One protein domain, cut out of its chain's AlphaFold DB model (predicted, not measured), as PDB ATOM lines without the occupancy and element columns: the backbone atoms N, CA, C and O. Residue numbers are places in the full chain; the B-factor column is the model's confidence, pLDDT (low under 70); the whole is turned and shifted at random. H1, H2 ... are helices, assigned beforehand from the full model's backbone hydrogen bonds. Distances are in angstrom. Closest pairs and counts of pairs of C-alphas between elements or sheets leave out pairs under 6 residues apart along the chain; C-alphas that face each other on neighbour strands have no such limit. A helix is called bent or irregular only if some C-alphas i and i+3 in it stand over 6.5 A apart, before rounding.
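What this domain is: This is residues 2 to 81 and 252 to 281 of the 281 residues of an uncharacterized protein of Desulfurobacterium indicum (UniProt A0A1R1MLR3). Picture a head of five helices with H5 in its middle: H4 and H6 pack on H5 at two sides, and the helical hairpin of H2 and H3 covers it. H1 is an arm that reaches away from this head along the longest axis, past the far end of H4, and residues 2 to 7 stick out free. The printed part has 110 residues with six named helices, H1 to H6 in chain order, and no named strand, so its class is all helix. It is only just loose, close to compact, with a radius of gyration of the C-alphas of 16.0 A, and it spans 55 by 26 by 19 A.

How they stand to each other: Start at H1, residues 4 to 21, which touches no helix but is close, not clearly touching, to H4, residues 59 to 78; the closest C-alphas, of Thr 12 and Val 77, are 6.4 A apart. Next find H2, residues 26 to 33, and H3, residues 38 to 46, a hairpin that touches at Leu 32 and Ile 41, C-alphas 5.9 A apart, at a shallow tilt of 28 degrees, opposite ways. H5, residues 252 to 266, is the hub, touching four helices. It touches H4 at Ser 63 and Lys 259, C-alphas 6.3 A apart, at a shallow tilt of 7 degrees, opposite ways. It touches H2 at Val 33 and Cys 261, C-alphas 6.0 A apart, and it touches H3 with residues 262 to 266 alone, closest at Val 38 and Tyr 266, C-alphas 6.3 A apart. H6, residues 271 to 277, forms a hairpin with H5, closest at Gly 264 and Ile 274, C-alphas 5.6 A apart, at a tilt of 36 degrees, only just steep. H2 and H6 only just touch, with 3 pairs of C-alphas within 8 A, the closest being Val 33 and Glu 271 at 5.8 A. H1 and H5 are apart, for instance. Each O i to N i+4 pair is within hydrogen-bond range in H2, H3, H4, H5 and H6, and 12 of 14 are in H1.

Where its parts are: Find C-alpha 4 at (117.869, 212.905, 78.522); from there H1 runs 26.4 A to C-alpha 21. It is irregular, with C-alphas 8 and 11 lying 7.8 A apart, and has a kink of 43 degrees near residue 11. H2 is 10.7 A long, H3 12.5 A. Find C-alpha 59 at (138.986, 238.885, 109.378), where H4 begins its 28.7 A. H5 is 20.7 A long, and H6, 10.0 A, ends at C-alpha 277, at (123.155, 243.835, 108.373).

The domain as a whole: The C-alphas farthest apart, of Leu 3 and Gly 268, are 55.3 A from each other. Residues 82 to 251 are not printed, and C-alphas 81 and 252 are 19.6 A apart across the cut. The link from H3 to H4, residues 47 to 58, is long. The mean pLDDT of the printed part is 93.7, and residues 2 to 3 are under 70.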
ATOM      1  N   TRP A   2     112.839 215.169  77.017       52.91
ATOM      2  CA  TRP A   2     112.621 214.897  78.454       52.91
ATOM      3  C   TRP A   2     113.438 213.719  79.012       52.91
ATOM      4  O   TRP A   2     114.006 213.833  80.093       52.91
ATOM      5  N   LEU A   3     113.581 212.635  78.241       59.34
ATOM      6  CA  LEU A   3     114.287 211.411  78.659       59.34
ATOM      7  C   LEU A   3     115.796 211.602  78.917       59.34
ATOM      8  O   LEU A   3     116.394 210.834  79.661       59.34
ATOM      9  N   THR A   4     116.424 212.647  78.365       80.88
ATOM     10  CA  THR A   4     117.869 212.905  78.522       80.88
ATOM     11  C   THR A   4     118.205 213.831  79.694       80.88
ATOM     12  O   THR A   4     119.361 213.906  80.114       80.88
ATOM     13  N   ARG A   5     117.215 214.533  80.269       88.38
ATOM     14  CA  ARG A   5     117.435 215.445  81.405       88.38
ATOM     15  C   ARG A   5     117.832 214.716  82.692       88.38
ATOM     16  O   ARG A   5     118.759 215.205  83.340       88.38
ATOM     17  N   PRO A   6     117.223 213.571  83.067       89.44
ATOM     18  CA  PRO A   6     117.701 212.780  84.196       89.44
ATOM     19  C   PRO A   6     119.168 212.380  84.027       89.44
ATOM     20  O   PRO A   6     119.969 212.657  84.915       89.44
ATOM     21  N   LEU A   7     119.560 211.844  82.866       86.62
ATOM     22  CA  LEU A   7     120.955 211.469  82.592       86.62
ATOM     23  C   LEU A   7     121.922 212.646  82.791       86.62
ATOM     24  O   LEU A   7     122.995 212.488  83.368       86.62
ATOM     25  N   LYS A   8     121.514 213.848  82.375       88.62
ATOM     26  CA  LYS A   8     122.326 215.059  82.505       88.62
ATOM     27  C   LYS A   8     122.401 215.606  83.936       88.62
ATOM     28  O   LYS A   8     123.472 216.017  84.377       88.62
ATOM     29  N   PHE A   9     121.275 215.666  84.650       92.75
ATOM     30  CA  PHE A   9     121.159 216.444  85.890       92.75
ATOM     31  C   PHE A   9     121.075 215.612  87.173       92.75
ATOM     32  O   PHE A   9     121.207 216.201  88.242       92.75
ATOM     33  N   SER A  10     120.884 214.288  87.117       92.31
ATOM     34  CA  SER A  10     120.651 213.470  88.325       92.31
ATOM     35  C   SER A  10     121.741 213.643  89.376       92.31
ATOM     36  O   SER A  10     121.452 214.038  90.504       92.31
ATOM     37  N   TYR A  11     122.999 213.427  88.985       92.94
ATOM     38  CA  TYR A  11     124.137 213.540  89.894       92.94
ATOM     39  C   TYR A  11     124.267 214.955  90.475       92.94
ATOM     40  O   TYR A  11     124.293 215.134  91.693       92.94
ATOM     41  N   THR A  12     124.300 215.974  89.610       94.44
ATOM     42  CA  THR A  12     124.488 217.367  90.038       94.44
ATOM     43  C   THR A  12     123.339 217.840  90.925       94.44
ATOM     44  O   THR A  12     123.589 218.455  91.956       94.44
ATOM     45  N   ASN A  13     122.087 217.520  90.595       96.06
ATOM     46  CA  ASN A  13     120.934 217.968  91.374       96.06
ATOM     47  C   ASN A  13     120.821 217.240  92.719       96.06
ATOM     48  O   ASN A  13     120.495 217.889  93.713       96.06
ATOM     49  N   ALA A  14     121.126 215.939  92.785       95.88
ATOM     50  CA  ALA A  14     121.184 215.195  94.047       95.88
ATOM     51  C   ALA A  14     122.276 215.753  94.975       95.88
ATOM     52  O   ALA A  14     122.020 216.064  96.143       95.88
ATOM     53  N   MET A  15     123.469 215.997  94.426       95.94
ATOM     54  CA  MET A  15     124.551 216.678  95.134       95.94
ATOM     55  C   MET A  15     124.107 218.066  95.617       95.94
ATOM     56  O   MET A  15     124.328 218.416  96.774       95.94
ATOM     57  N   CYS A  16     123.445 218.858  94.768       97.06
ATOM     58  CA  CYS A  16     122.980 220.186  95.151       97.06
ATOM     59  C   CYS A  16     121.944 220.152  96.277       97.06
ATOM     60  O   CYS A  16     121.988 221.009  97.153       97.06
ATOM     61  N   ARG A  17     121.036 219.172  96.286       96.19
ATOM     62  CA  ARG A  17     120.063 218.981  97.373       96.19
ATOM     63  C   ARG A  17     120.747 218.587  98.682       96.19
ATOM     64  O   ARG A  17     120.392 219.127  99.723       96.19
ATOM     65  N   THR A  18     121.777 217.747  98.611       96.62
ATOM     66  CA  THR A  18     122.609 217.403  99.774       96.62
ATOM     67  C   THR A  18     123.295 218.651 100.336       96.62
ATOM     68  O   THR A  18     123.162 218.953 101.514       96.62
ATOM     69  N   ILE A  19     123.942 219.462  99.493       96.31
ATOM     70  CA  ILE A  19     124.596 220.709  99.936       96.31
ATOM     71  C   ILE A  19     123.570 221.745 100.421       96.31
ATOM     72  O   ILE A  19     123.857 222.538 101.312       96.31
ATOM     73  N   LYS A  20     122.355 221.754  99.865       96.44
ATOM     74  CA  LYS A  20     121.275 222.619 100.352       96.44
ATOM     75  C   LYS A  20     120.906 222.284 101.804       96.44
ATOM     76  O   LYS A  20     120.622 223.202 102.560       96.44
ATOM     77  N   SER A  21     120.928 221.008 102.194       95.38
ATOM     78  CA  SER A  21     120.660 220.603 103.585       95.38
ATOM     79  C   SER A  21     121.722 221.084 104.580       95.38
ATOM     80  O   SER A  21     121.457 221.115 105.770       95.38
ATOM     81  N   THR A  22     122.893 221.516 104.095       94.81
ATOM     82  CA  THR A  22     123.971 222.097 104.910       94.81
ATOM     83  C   THR A  22     124.018 223.626 104.824       94.81
ATOM     84  O   THR A  22     125.058 224.246 105.072       94.81
ATOM     85  N   LEU A  23     122.930 224.266 104.377       96.44
ATOM     86  CA  LEU A  23     122.755 225.703 104.576       96.44
ATOM     87  C   LEU A  23     122.651 225.985 106.078       96.44
ATOM     88  O   LEU A  23     122.035 225.216 106.811       96.44
ATOM     89  N   LEU A  24     123.279 227.068 106.520       96.50
ATOM     90  CA  LEU A  24     123.277 227.470 107.917       96.50
ATOM     91  C   LEU A  24     121.881 227.923 108.319       96.50
ATOM     92  O   LEU A  24     121.232 228.709 107.621       96.50
ATOM     93  N   GLU A  25     121.440 227.427 109.464       94.44
ATOM     94  CA  GLU A  25     120.146 227.768 110.021       94.44
ATOM     95  C   GLU A  25     120.179 229.140 110.691       94.44
ATOM     96  O   GLU A  25     121.232 229.691 111.027       94.44
ATOM     97  N   LYS A  26     118.987 229.693 110.919       94.31
ATOM     98  CA  LYS A  26     118.817 230.959 111.630       94.31
ATOM     99  C   LYS A  26     119.485 230.943 113.009       94.31
ATOM    100  O   LYS A  26     120.153 231.911 113.360       94.31
ATOM    101  N   SER A  27     119.359 229.837 113.740       93.94
ATOM    102  CA  SER A  27     119.977 229.619 115.055       93.94
ATOM    103  C   SER A  27     121.500 229.790 115.018       93.94
ATOM    104  O   SER A  27     122.077 230.420 115.901       93.94
ATOM    105  N   THR A  28     122.162 229.321 113.954       95.62
ATOM    106  CA  THR A  28     123.604 229.528 113.761       95.62
ATOM    107  C   THR A  28     123.937 231.011 113.609       95.62
ATOM    108  O   THR A  28     124.919 231.485 114.173       95.62
ATOM    109  N   PHE A  29     123.129 231.777 112.872       96.19
ATOM    110  CA  PHE A  29     123.342 233.221 112.745       96.19
ATOM    111  C   PHE A  29     123.054 233.977 114.042       96.19
ATOM    112  O   PHE A  29     123.762 234.935 114.339       96.19
ATOM    113  N   GLU A  30     122.067 233.543 114.823       93.81
ATOM    114  CA  GLU A  30     121.806 234.084 116.160       93.81
ATOM    115  C   GLU A  30     123.026 233.876 117.072       93.81
ATOM    116  O   GLU A  30     123.500 234.845 117.658       93.81
ATOM    117  N   GLN A  31     123.622 232.679 117.072       94.00
ATOM    118  CA  GLN A  31     124.866 232.391 117.797       94.00
ATOM    119  C   GLN A  31     126.060 233.232 117.304       94.00
ATOM    120  O   GLN A  31     126.841 233.746 118.103       94.00
ATOM    121  N   LEU A  32     126.221 233.391 115.986       95.38
ATOM    122  CA  LEU A  32     127.326 234.166 115.407       95.38
ATOM    123  C   LEU A  32     127.252 235.653 115.749       95.38
ATOM    124  O   LEU A  32     128.281 236.315 115.844       95.38
ATOM    125  N   VAL A  33     126.044 236.189 115.890       95.38
ATOM    126  CA  VAL A  33     125.829 237.592 116.247       95.38
ATOM    127  C   VAL A  33     126.167 237.860 117.713       95.38
ATOM    128  O   VAL A  33     126.601 238.964 118.028       95.38
ATOM    129  N   THR A  34     125.993 236.870 118.592       92.75
ATOM    130  CA  THR A  34     126.338 236.971 120.021       92.75
ATOM    131  C   THR A  34     127.822 236.723 120.308       92.75
ATOM    132  O   THR A  34     128.242 236.771 121.461       92.75
ATOM    133  N   ALA A  35     128.624 236.423 119.281       93.81
ATOM    134  CA  ALA A  35     130.070 236.276 119.416       93.81
ATOM    135  C   ALA A  35     130.694 237.563 119.980       93.81
ATOM    136  O   ALA A  35     130.289 238.660 119.613       93.81
ATOM    137  N   THR A  36     131.704 237.441 120.844       90.81
ATOM    138  CA  THR A  36     132.421 238.612 121.383       90.81
ATOM    139  C   THR A  36     133.650 238.921 120.540       90.81
ATOM    140  O   THR A  36     134.025 240.077 120.346       90.81
ATOM    141  N   THR A  37     134.282 237.878 120.004       92.56
ATOM    142  CA  THR A  37     135.495 237.985 119.207       92.56
ATOM    143  C   THR A  37     135.363 237.256 117.879       92.56
ATOM    144  O   THR A  37     134.557 236.345 117.686       92.56
ATOM    145  N   VAL A  38     136.245 237.613 116.949       90.50
ATOM    146  CA  VAL A  38     136.423 236.866 115.702       90.50
ATOM    147  C   VAL A  38     136.851 235.405 115.961       90.50
ATOM    148  O   VAL A  38     136.550 234.519 115.158       90.50
ATOM    149  N   GLY A  39     137.516 235.131 117.090       91.31
ATOM    150  CA  GLY A  39     137.855 233.773 117.518       91.31
ATOM    151  C   GLY A  39     136.618 232.906 117.764       91.31
ATOM    152  O   GLY A  39     136.574 231.767 117.303       91.31
ATOM    153  N   ASP A  40     135.580 233.465 118.385       92.12
ATOM    154  CA  ASP A  40     134.325 232.751 118.676       92.12
ATOM    155  C   ASP A  40     133.569 232.403 117.384       92.12
ATOM    156  O   ASP A  40     133.013 231.308 117.226       92.12
ATOM    157  N   ILE A  41     133.612 233.312 116.401       93.19
ATOM    158  CA  ILE A  41     133.084 233.056 115.055       93.19
ATOM    159  C   ILE A  41     133.837 231.888 114.418       93.19
ATOM    160  O   ILE A  41     133.202 230.995 113.855       93.19
ATOM    161  N   LEU A  42     135.171 231.850 114.522       93.56
ATOM    162  CA  LEU A  42     135.960 230.746 113.977       93.56
ATOM    163  C   LEU A  42     135.545 229.402 114.591       93.56
ATOM    164  O   LEU A  42     135.414 228.429 113.851       93.56
ATOM    165  N   VAL A  43     135.310 229.339 115.906       92.69
ATOM    166  CA  VAL A  43     134.831 228.118 116.580       92.69
ATOM    167  C   VAL A  43     133.503 227.657 115.985       92.69
ATOM    168  O   VAL A  43     133.379 226.498 115.592       92.69
ATOM    169  N   THR A  44     132.546 228.573 115.827       92.62
ATOM    170  CA  THR A  44     131.240 228.261 115.225       92.62
ATOM    171  C   THR A  44     131.403 227.770 113.783       92.62
ATOM    172  O   THR A  44     130.870 226.730 113.405       92.62
ATOM    173  N   ILE A  45     132.223 228.458 112.985       92.50
ATOM    174  CA  ILE A  45     132.515 228.130 111.585       92.50
ATOM    175  C   ILE A  45     133.184 226.759 111.422       92.50
ATOM    176  O   ILE A  45     132.940 226.093 110.415       92.50
ATOM    177  N   LYS A  46     134.007 226.301 112.373       91.12
ATOM    178  CA  LYS A  46     134.661 224.982 112.285       91.12
ATOM    179  C   LYS A  46     133.669 223.817 112.243       91.12
ATOM    180  O   LYS A  46     133.985 222.787 111.669       91.12
ATOM    181  N   SER A  47     132.457 223.994 112.766       90.00
ATOM    182  CA  SER A  47     131.384 222.988 112.683       90.00
ATOM    183  C   SER A  47     130.618 222.993 111.349       90.00
ATOM    184  O   SER A  47     129.655 222.253 111.167       90.00
ATOM    185  N   THR A  48     131.025 223.836 110.397       93.62
ATOM    186  CA  THR A  48     130.299 224.081 109.145       93.62
ATOM    187  C   THR A  48     131.108 223.627 107.922       93.62
ATOM    188  O   THR A  48     132.322 223.428 108.013       93.62
ATOM    189  N   PRO A  49     130.504 223.562 106.715       93.50
ATOM    190  CA  PRO A  49     131.231 223.232 105.480       93.50
ATOM    191  C   PRO A  49     132.405 224.167 105.129       93.50
ATOM    192  O   PRO A  49     133.168 223.874 104.204       93.50
ATOM    193  N   TYR A  50     132.541 225.299 105.823       95.88
ATOM    194  CA  TYR A  50     133.575 226.305 105.596       95.88
ATOM    195  C   TYR A  50     134.907 226.004 106.296       95.88
ATOM    196  O   TYR A  50     135.913 226.614 105.932       95.88
ATOM    197  N   GLU A  51     134.935 225.063 107.247       94.19
ATOM    198  CA  GLU A  51     136.105 224.723 108.073       94.19
ATOM    199  C   GLU A  51     137.392 224.583 107.245       94.19
ATOM    200  O   GLU A  51     138.376 225.282 107.475       94.19
ATOM    201  N   LYS A  52     137.357 223.747 106.199       94.00
ATOM    202  CA  LYS A  52     138.526 223.424 105.359       94.00
ATOM    203  C   LYS A  52     139.095 224.617 104.582       94.00
ATOM    204  O   LYS A  52     140.182 224.516 104.018       94.00
ATOM    205  N   PHE A  53     138.362 225.725 104.508       96.06
ATOM    206  CA  PHE A  53     138.745 226.909 103.741       96.06
ATOM    207  C   PHE A  53     139.226 228.062 104.622       96.06
ATOM    208  O   PHE A  53     139.813 229.013 104.104       96.06
ATOM    209  N   ILE A  54     139.007 227.992 105.936       93.25
ATOM    210  CA  ILE A  54     139.307 229.079 106.866       93.25
ATOM    211  C   ILE A  54     140.474 228.667 107.762       93.25
ATOM    212  O   ILE A  54     140.357 227.799 108.618       93.25
ATOM    213  N   LYS A  55     141.625 229.311 107.546       86.69
ATOM    214  CA  LYS A  55     142.900 228.917 108.167       86.69
ATOM    215  C   LYS A  55     143.178 229.580 109.516       86.69
ATOM    216  O   LYS A  55     143.984 229.067 110.281       86.69
ATOM    217  N   SER A  56     142.588 230.744 109.786       90.50
ATOM    218  CA  SER A  56     142.876 231.524 110.996       90.50
ATOM    219  C   SER A  56     141.752 232.498 111.346       90.50
ATOM    220  O   SER A  56     140.954 232.865 110.483       90.50
ATOM    221  N   ALA A  57     141.743 232.968 112.598       88.69
ATOM    222  CA  ALA A  57     140.799 233.953 113.138       88.69
ATOM    223  C   ALA A  57     141.134 235.406 112.731       88.69
ATOM    224  O   ALA A  57     140.895 236.350 113.474       88.69
ATOM    225  N   LEU A  58     141.726 235.608 111.552       90.56
ATOM    226  CA  LEU A  58     141.922 236.946 110.993       90.56
ATOM    227  C   LEU A  58     140.744 237.257 110.071       90.56
ATOM    228  O   LEU A  58     140.472 236.461 109.171       90.56
ATOM    229  N   GLU A  59     140.107 238.423 110.225       91.50
ATOM    230  CA  GLU A  59     138.986 238.885 109.378       91.50
ATOM    231  C   GLU A  59     139.269 238.627 107.890       91.50
ATOM    232  O   GLU A  59     138.569 237.845 107.242       91.50
ATOM    233  N   LYS A  60     140.389 239.155 107.379       91.00
ATOM    234  CA  LYS A  60     140.798 238.983 105.977       91.00
ATOM    235  C   LYS A  60     140.986 237.516 105.576       91.00
ATOM    236  O   LYS A  60     140.749 237.171 104.419       91.00
ATOM    237  N   SER A  61     141.459 236.666 106.489       92.44
ATOM    238  CA  SER A  61     141.679 235.231 106.247       92.44
ATOM    239  C   SER A  61     140.348 234.497 106.110       92.44
ATOM    240  O   SER A  61     140.140 233.784 105.130       92.44
ATOM    241  N   MET A  62     139.405 234.752 107.021       94.00
ATOM    242  CA  MET A  62     138.063 234.177 106.959       94.00
ATOM    243  C   MET A  62     137.298 234.668 105.727       94.00
ATOM    244  O   MET A  62     136.753 233.857 104.983       94.00
ATOM    245  N   SER A  63     137.324 235.976 105.450       93.69
ATOM    246  CA  SER A  63     136.689 236.574 104.272       93.69
ATOM    247  C   SER A  63     137.194 235.946 102.966       93.69
ATOM    248  O   SER A  63     136.387 235.620 102.090       93.69
ATOM    249  N   LYS A  64     138.511 235.709 102.852       95.38
ATOM    250  CA  LYS A  64     139.123 234.982 101.726       95.38
ATOM    251  C   LYS A  64     138.733 233.504 101.700       95.38
ATOM    252  O   LYS A  64     138.480 232.978 100.620       95.38
ATOM    253  N   GLY A  65     138.668 232.842 102.853       97.38
ATOM    254  CA  GLY A  65     138.251 231.443 102.965       97.38
ATOM    255  C   GLY A  65     136.816 231.220 102.488       97.38
ATOM    256  O   GLY A  65     136.559 230.318 101.693       97.38
ATOM    257  N   LEU A  66     135.889 232.105 102.866       97.88
ATOM    258  CA  LEU A  66     134.508 232.072 102.376       97.88
ATOM    259  C   LEU A  66     134.432 232.256 100.851       97.88
ATOM    260  O   LEU A  66     133.688 231.543 100.175       97.88
ATOM    261  N   ASP A  67     135.223 233.175 100.286       96.88
ATOM    262  CA  ASP A  67     135.302 233.336  98.831       96.88
ATOM    263  C   ASP A  67     135.897 232.095  98.152       96.88
ATOM    264  O   ASP A  67     135.377 231.657  97.125       96.88
ATOM    265  N   ALA A  68     136.938 231.493  98.734       97.88
ATOM    266  CA  ALA A  68     137.555 230.270  98.227       97.88
ATOM    267  C   ALA A  68     136.578 229.084  98.240       97.88
ATOM    268  O   ALA A  68     136.491 228.354  97.251       97.88
ATOM    269  N   TYR A  69     135.780 228.935  99.304       98.12
ATOM    270  CA  TYR A  69     134.701 227.950  99.355       98.12
ATOM    271  C   TYR A  69     133.685 228.180  98.229       98.12
ATOM    272  O   TYR A  69     133.305 227.235  97.535       98.12
ATOM    273  N   PHE A  70     133.266 229.431  98.000       98.38
ATOM    274  CA  PHE A  70     132.333 229.740  96.916       98.38
ATOM    275  C   PHE A  70     132.910 229.366  95.546       98.38
ATOM    276  O   PHE A  70     132.196 228.791  94.730       98.38
ATOM    277  N   GLN A  71     134.196 229.646  95.298       98.12
ATOM    278  CA  GLN A  71     134.865 229.259  94.050       98.12
ATOM    279  C   GLN A  71     134.934 227.741  93.876       98.12
ATOM    280  O   GLN A  71     134.628 227.226  92.798       98.12
ATOM    281  N   TYR A  72     135.290 227.017  94.940       98.06
ATOM    282  CA  TYR A  72     135.276 225.557  94.949       98.06
ATOM    283  C   TYR A  72     133.885 225.018  94.597       98.06
ATOM    284  O   TYR A  72     133.750 224.198  93.685       98.06
ATOM    285  N   LEU A  73     132.845 225.515  95.272       98.19
ATOM    286  CA  LEU A  73     131.472 225.085  95.041       98.19
ATOM    287  C   LEU A  73     131.009 225.428  93.621       98.19
ATOM    288  O   LEU A  73     130.430 224.577  92.953       98.19
ATOM    289  N   TYR A  74     131.302 226.638  93.143       98.44
ATOM    290  CA  TYR A  74     131.004 227.076  91.781       98.44
ATOM    291  C   TYR A  74     131.607 226.121  90.749       98.44
ATOM    292  O   TYR A  74     130.882 225.617  89.891       98.44
ATOM    293  N   LYS A  75     132.904 225.801  90.862       97.94
ATOM    294  CA  LYS A  75     133.564 224.842  89.967       97.94
ATOM    295  C   LYS A  75     132.890 223.472  90.042       97.94
ATOM    296  O   LYS A  75     132.547 222.907  89.011       97.94
ATOM    297  N   LYS A  76     132.625 222.978  91.255       96.38
ATOM    298  CA  LYS A  76     132.001 221.669  91.491       96.38
ATOM    299  C   LYS A  76     130.617 221.535  90.847       96.38
ATOM    300  O   LYS A  76     130.336 220.508  90.239       96.38
ATOM    301  N   VAL A  77     129.748 222.543  90.968       96.44
ATOM    302  CA  VAL A  77     128.374 222.464  90.425       96.44
ATOM    303  C   VAL A  77     128.298 222.771  88.931       96.44
ATOM    304  O   VAL A  77     127.345 222.354  88.274       96.44
ATOM    305  N   THR A  78     129.275 223.504  88.391       96.50
ATOM    306  CA  THR A  78     129.297 223.879  86.970       96.50
ATOM    307  C   THR A  78     130.105 222.924  86.100       96.50
ATOM    308  O   THR A  78     129.972 222.990  84.883       96.50
ATOM    309  N   ASP A  79     130.894 222.020  86.681       94.44
ATOM    310  CA  ASP A  79     131.847 221.149  85.982       94.44
ATOM    311  C   ASP A  79     131.265 220.456  84.735       94.44
ATOM    312  O   ASP A  79     131.784 220.614  83.627       94.44
ATOM    313  N   LYS A  80     130.106 219.807  84.893       91.88
ATOM    314  CA  LYS A  80     129.419 219.038  83.839       91.88
ATOM    315  C   LYS A  80     128.476 219.861  82.952       91.88
ATOM    316  O   LYS A  80     127.788 219.304  82.099       91.88
ATOM    317  N   LEU A  81     128.390 221.176  83.159       94.19
ATOM    318  CA  LEU A  81     127.539 222.043  82.344       94.19
ATOM    319  C   LEU A  81     128.158 222.278  80.959       94.19
ATOM    320  O   LEU A  81     129.377 222.384  80.806       94.19
ATOM    321  N   GLU A 252     125.660 232.203  98.178       98.00
ATOM    322  CA  GLU A 252     126.184 233.571  98.105       98.00
ATOM    323  C   GLU A 252     125.527 234.508  99.133       98.00
ATOM    324  O   GLU A 252     126.196 235.391  99.671       98.00
ATOM    325  N   ILE A 253     124.232 234.329  99.414       98.38
ATOM    326  CA  ILE A 253     123.516 235.097 100.444       98.38
ATOM    327  C   ILE A 253     123.988 234.682 101.843       98.38
ATOM    328  O   ILE A 253     124.294 235.551 102.655       98.38
ATOM    329  N   GLU A 254     124.132 233.382 102.097       98.44
ATOM    330  CA  GLU A 254     124.685 232.851 103.349       98.44
ATOM    331  C   GLU A 254     126.093 233.396 103.620       98.44
ATOM    332  O   GLU A 254     126.350 233.961 104.680       98.44
ATOM    333  N   ILE A 255     126.985 233.338 102.624       98.12
ATOM    334  CA  ILE A 255     128.345 233.888 102.728       98.12
ATOM    335  C   ILE A 255     128.319 235.394 102.975       98.12
ATOM    336  O   ILE A 255     129.140 235.912 103.731       98.12
ATOM    337  N   LYS A 256     127.382 236.118 102.357       97.69
ATOM    338  CA  LYS A 256     127.211 237.547 102.619       97.69
ATOM    339  C   LYS A 256     126.842 237.810 104.084       97.69
ATOM    340  O   LYS A 256     127.366 238.763 104.652       97.69
ATOM    341  N   ASN A 257     125.971 237.002 104.681       98.25
ATOM    342  CA  ASN A 257     125.613 237.133 106.095       98.25
ATOM    343  C   ASN A 257     126.778 236.755 107.013       98.25
ATOM    344  O   ASN A 257     127.049 237.482 107.959       98.25
ATOM    345  N   LEU A 258     127.524 235.692 106.695       97.81
ATOM    346  CA  LEU A 258     128.731 235.321 107.441       97.81
ATOM    347  C   LEU A 258     129.759 236.455 107.447       97.81
ATOM    348  O   LEU A 258     130.270 236.816 108.503       97.81
ATOM    349  N   LYS A 259     130.013 237.068 106.284       97.50
ATOM    350  CA  LYS A 259     130.887 238.244 106.177       97.50
ATOM    351  C   LYS A 259     130.363 239.428 106.984       97.50
ATOM    352  O   LYS A 259     131.153 240.094 107.631       97.50
ATOM    353  N   ALA A 260     129.050 239.653 107.000       97.19
ATOM    354  CA  ALA A 260     128.451 240.706 107.815       97.19
ATOM    355  C   ALA A 260     128.658 240.476 109.325       97.19
ATOM    356  O   ALA A 260     128.993 241.431 110.019       97.19
ATOM    357  N   CYS A 261     128.516 239.241 109.824       97.31
ATOM    358  CA  CYS A 261     128.841 238.914 111.221       97.31
ATOM    359  C   CYS A 261     130.331 239.138 111.513       97.31
ATOM    360  O   CYS A 261     130.677 239.808 112.478       97.31
ATOM    361  N   ILE A 262     131.206 238.622 110.645       96.62
ATOM    362  CA  ILE A 262     132.662 238.767 110.760       96.62
ATOM    363  C   ILE A 262     133.078 240.240 110.818       96.62
ATOM    364  O   ILE A 262     133.797 240.634 111.732       96.62
ATOM    365  N   GLU A 263     132.628 241.047 109.855       96.19
ATOM    366  CA  GLU A 263     132.932 242.479 109.781       96.19
ATOM    367  C   GLU A 263     132.357 243.212 110.998       96.19
ATOM    368  O   GLU A 263     133.054 244.008 111.617       96.19
ATOM    369  N   GLY A 264     131.109 242.914 111.373       96.56
ATOM    370  CA  GLY A 264     130.448 243.545 112.508       96.56
ATOM    371  C   GLY A 264     131.194 243.331 113.822       96.56
ATOM    372  O   GLY A 264     131.484 244.300 114.515       96.56
ATOM    373  N   ILE A 265     131.576 242.088 114.120       95.94
ATOM    374  CA  ILE A 265     132.358 241.759 115.318       95.94
ATOM    375  C   ILE A 265     133.769 242.341 115.243       95.94
ATOM    376  O   ILE A 265     134.248 242.909 116.220       95.94
ATOM    377  N   TYR A 266     134.427 242.272 114.083       95.44
ATOM    378  CA  TYR A 266     135.758 242.853 113.899       95.44
ATOM    379  C   TYR A 266     135.785 244.369 114.159       95.44
ATOM    380  O   TYR A 266     136.747 244.876 114.731       95.44
ATOM    381  N   PHE A 267     134.731 245.091 113.768       95.69
ATOM    382  CA  PHE A 267     134.590 246.530 114.016       95.69
ATOM    383  C   PHE A 267     133.921 246.871 115.360       95.69
ATOM    384  O   PHE A 267     133.685 248.050 115.620       95.69
ATOM    385  N   GLY A 268     133.610 245.882 116.206       95.00
ATOM    386  CA  GLY A 268     132.986 246.105 117.515       95.00
ATOM    387  C   GLY A 268     131.562 246.669 117.439       95.00
ATOM    388  O   GLY A 268     131.154 247.440 118.307       95.00
ATOM    389  N   LEU A 269     130.807 246.342 116.385       96.56
ATOM    390  CA  LEU A 269     129.428 246.798 116.241       96.56
ATOM    391  C   LEU A 269     128.516 246.121 117.278       96.56
ATOM    392  O   LEU A 269     128.644 244.917 117.504       96.56
ATOM    393  N   PRO A 270     127.530 246.840 117.849       96.00
ATOM    394  CA  PRO A 270     126.535 246.228 118.720       96.00
ATOM    395  C   PRO A 270     125.751 245.129 117.998       96.00
ATOM    396  O   PRO A 270     125.386 245.289 116.831       96.00
ATOM    397  N   GLU A 271     125.379 244.069 118.718       95.69
ATOM    398  CA  GLU A 271     124.598 242.937 118.195       95.69
ATOM    399  C   GLU A 271     123.377 243.392 117.375       95.69
ATOM    400  O   GLU A 271     123.122 242.885 116.280       95.69
ATOM    401  N   LYS A 272     122.646 244.405 117.857       95.25
ATOM    402  CA  LYS A 272     121.482 244.962 117.156       95.25
ATOM    403  C   LYS A 272     121.831 245.466 115.752       95.25
ATOM    404  O   LYS A 272     121.059 245.234 114.825       95.25
ATOM    405  N   GLU A 273     122.974 246.124 115.578       95.81
ATOM    406  CA  GLU A 273     123.416 246.632 114.276       95.81
ATOM    407  C   GLU A 273     123.877 245.492 113.361       95.81
ATOM    408  O   GLU A 273     123.500 245.464 112.187       95.81
ATOM    409  N   ILE A 274     124.555 244.476 113.902       96.56
ATOM    410  CA  ILE A 274     124.914 243.273 113.136       96.56
ATOM    411  C   ILE A 274     123.647 242.564 112.635       96.56
ATOM    412  O   ILE A 274     123.539 242.276 111.442       96.56
ATOM    413  N   LYS A 275     122.616 242.393 113.479       95.88
ATOM    414  CA  LYS A 275     121.309 241.832 113.067       95.88
ATOM    415  C   LYS A 275     120.640 242.629 111.945       95.88
ATOM    416  O   LYS A 275     119.927 242.054 111.121       95.88
ATOM    417  N   ARG A 276     120.835 243.952 111.886       95.25
ATOM    418  CA  ARG A 276     120.317 244.799 110.792       95.25
ATOM    419  C   ARG A 276     121.093 244.607 109.488       95.25
ATOM    420  O   ARG A 276     120.538 244.839 108.413       95.25
ATOM    421  N   MET A 277     122.344 244.151 109.552       95.62
ATOM    422  CA  MET A 277     123.155 243.835 108.373       95.62
ATOM    423  C   MET A 277     122.771 242.501 107.720       95.62
ATOM    424  O   MET A 277     123.016 242.340 106.517       95.62
ATOM    425  N   LEU A 278     122.174 241.567 108.467       96.56
ATOM    426  CA  LEU A 278     121.790 240.241 107.973       96.56
ATOM    427  C   LEU A 278     120.526 240.276 107.104       96.56
ATOM    428  O   LEU A 278     119.656 241.137 107.253       96.56
ATOM    429  N   VAL A 279     120.432 239.337 106.160       94.69
ATOM    430  CA  VAL A 279     119.296 239.208 105.236       94.69
ATOM    431  C   VAL A 279     118.936 237.752 104.968       94.69
ATOM    432  O   VAL A 279     119.808 236.951 104.659       94.69
ATOM    433  N   GLY A 280     117.644 237.420 104.979       85.75
ATOM    434  CA  GLY A 280     117.199 236.067 104.629       85.75
ATOM    435  C   GLY A 280     117.558 234.990 105.651       85.75
ATOM    436  O   GLY A 280     117.674 233.829 105.266       85.75
ATOM    437  N   VAL A 281     117.764 235.400 106.902       82.62
ATOM    438  CA  VAL A 281     118.005 234.566 108.084       82.62
ATOM    439  C   VAL A 281     117.018 234.967 109.165       82.62
ATOM    440  O   VAL A 281     116.678 236.173 109.225       82.62
TER     441      VAL A 281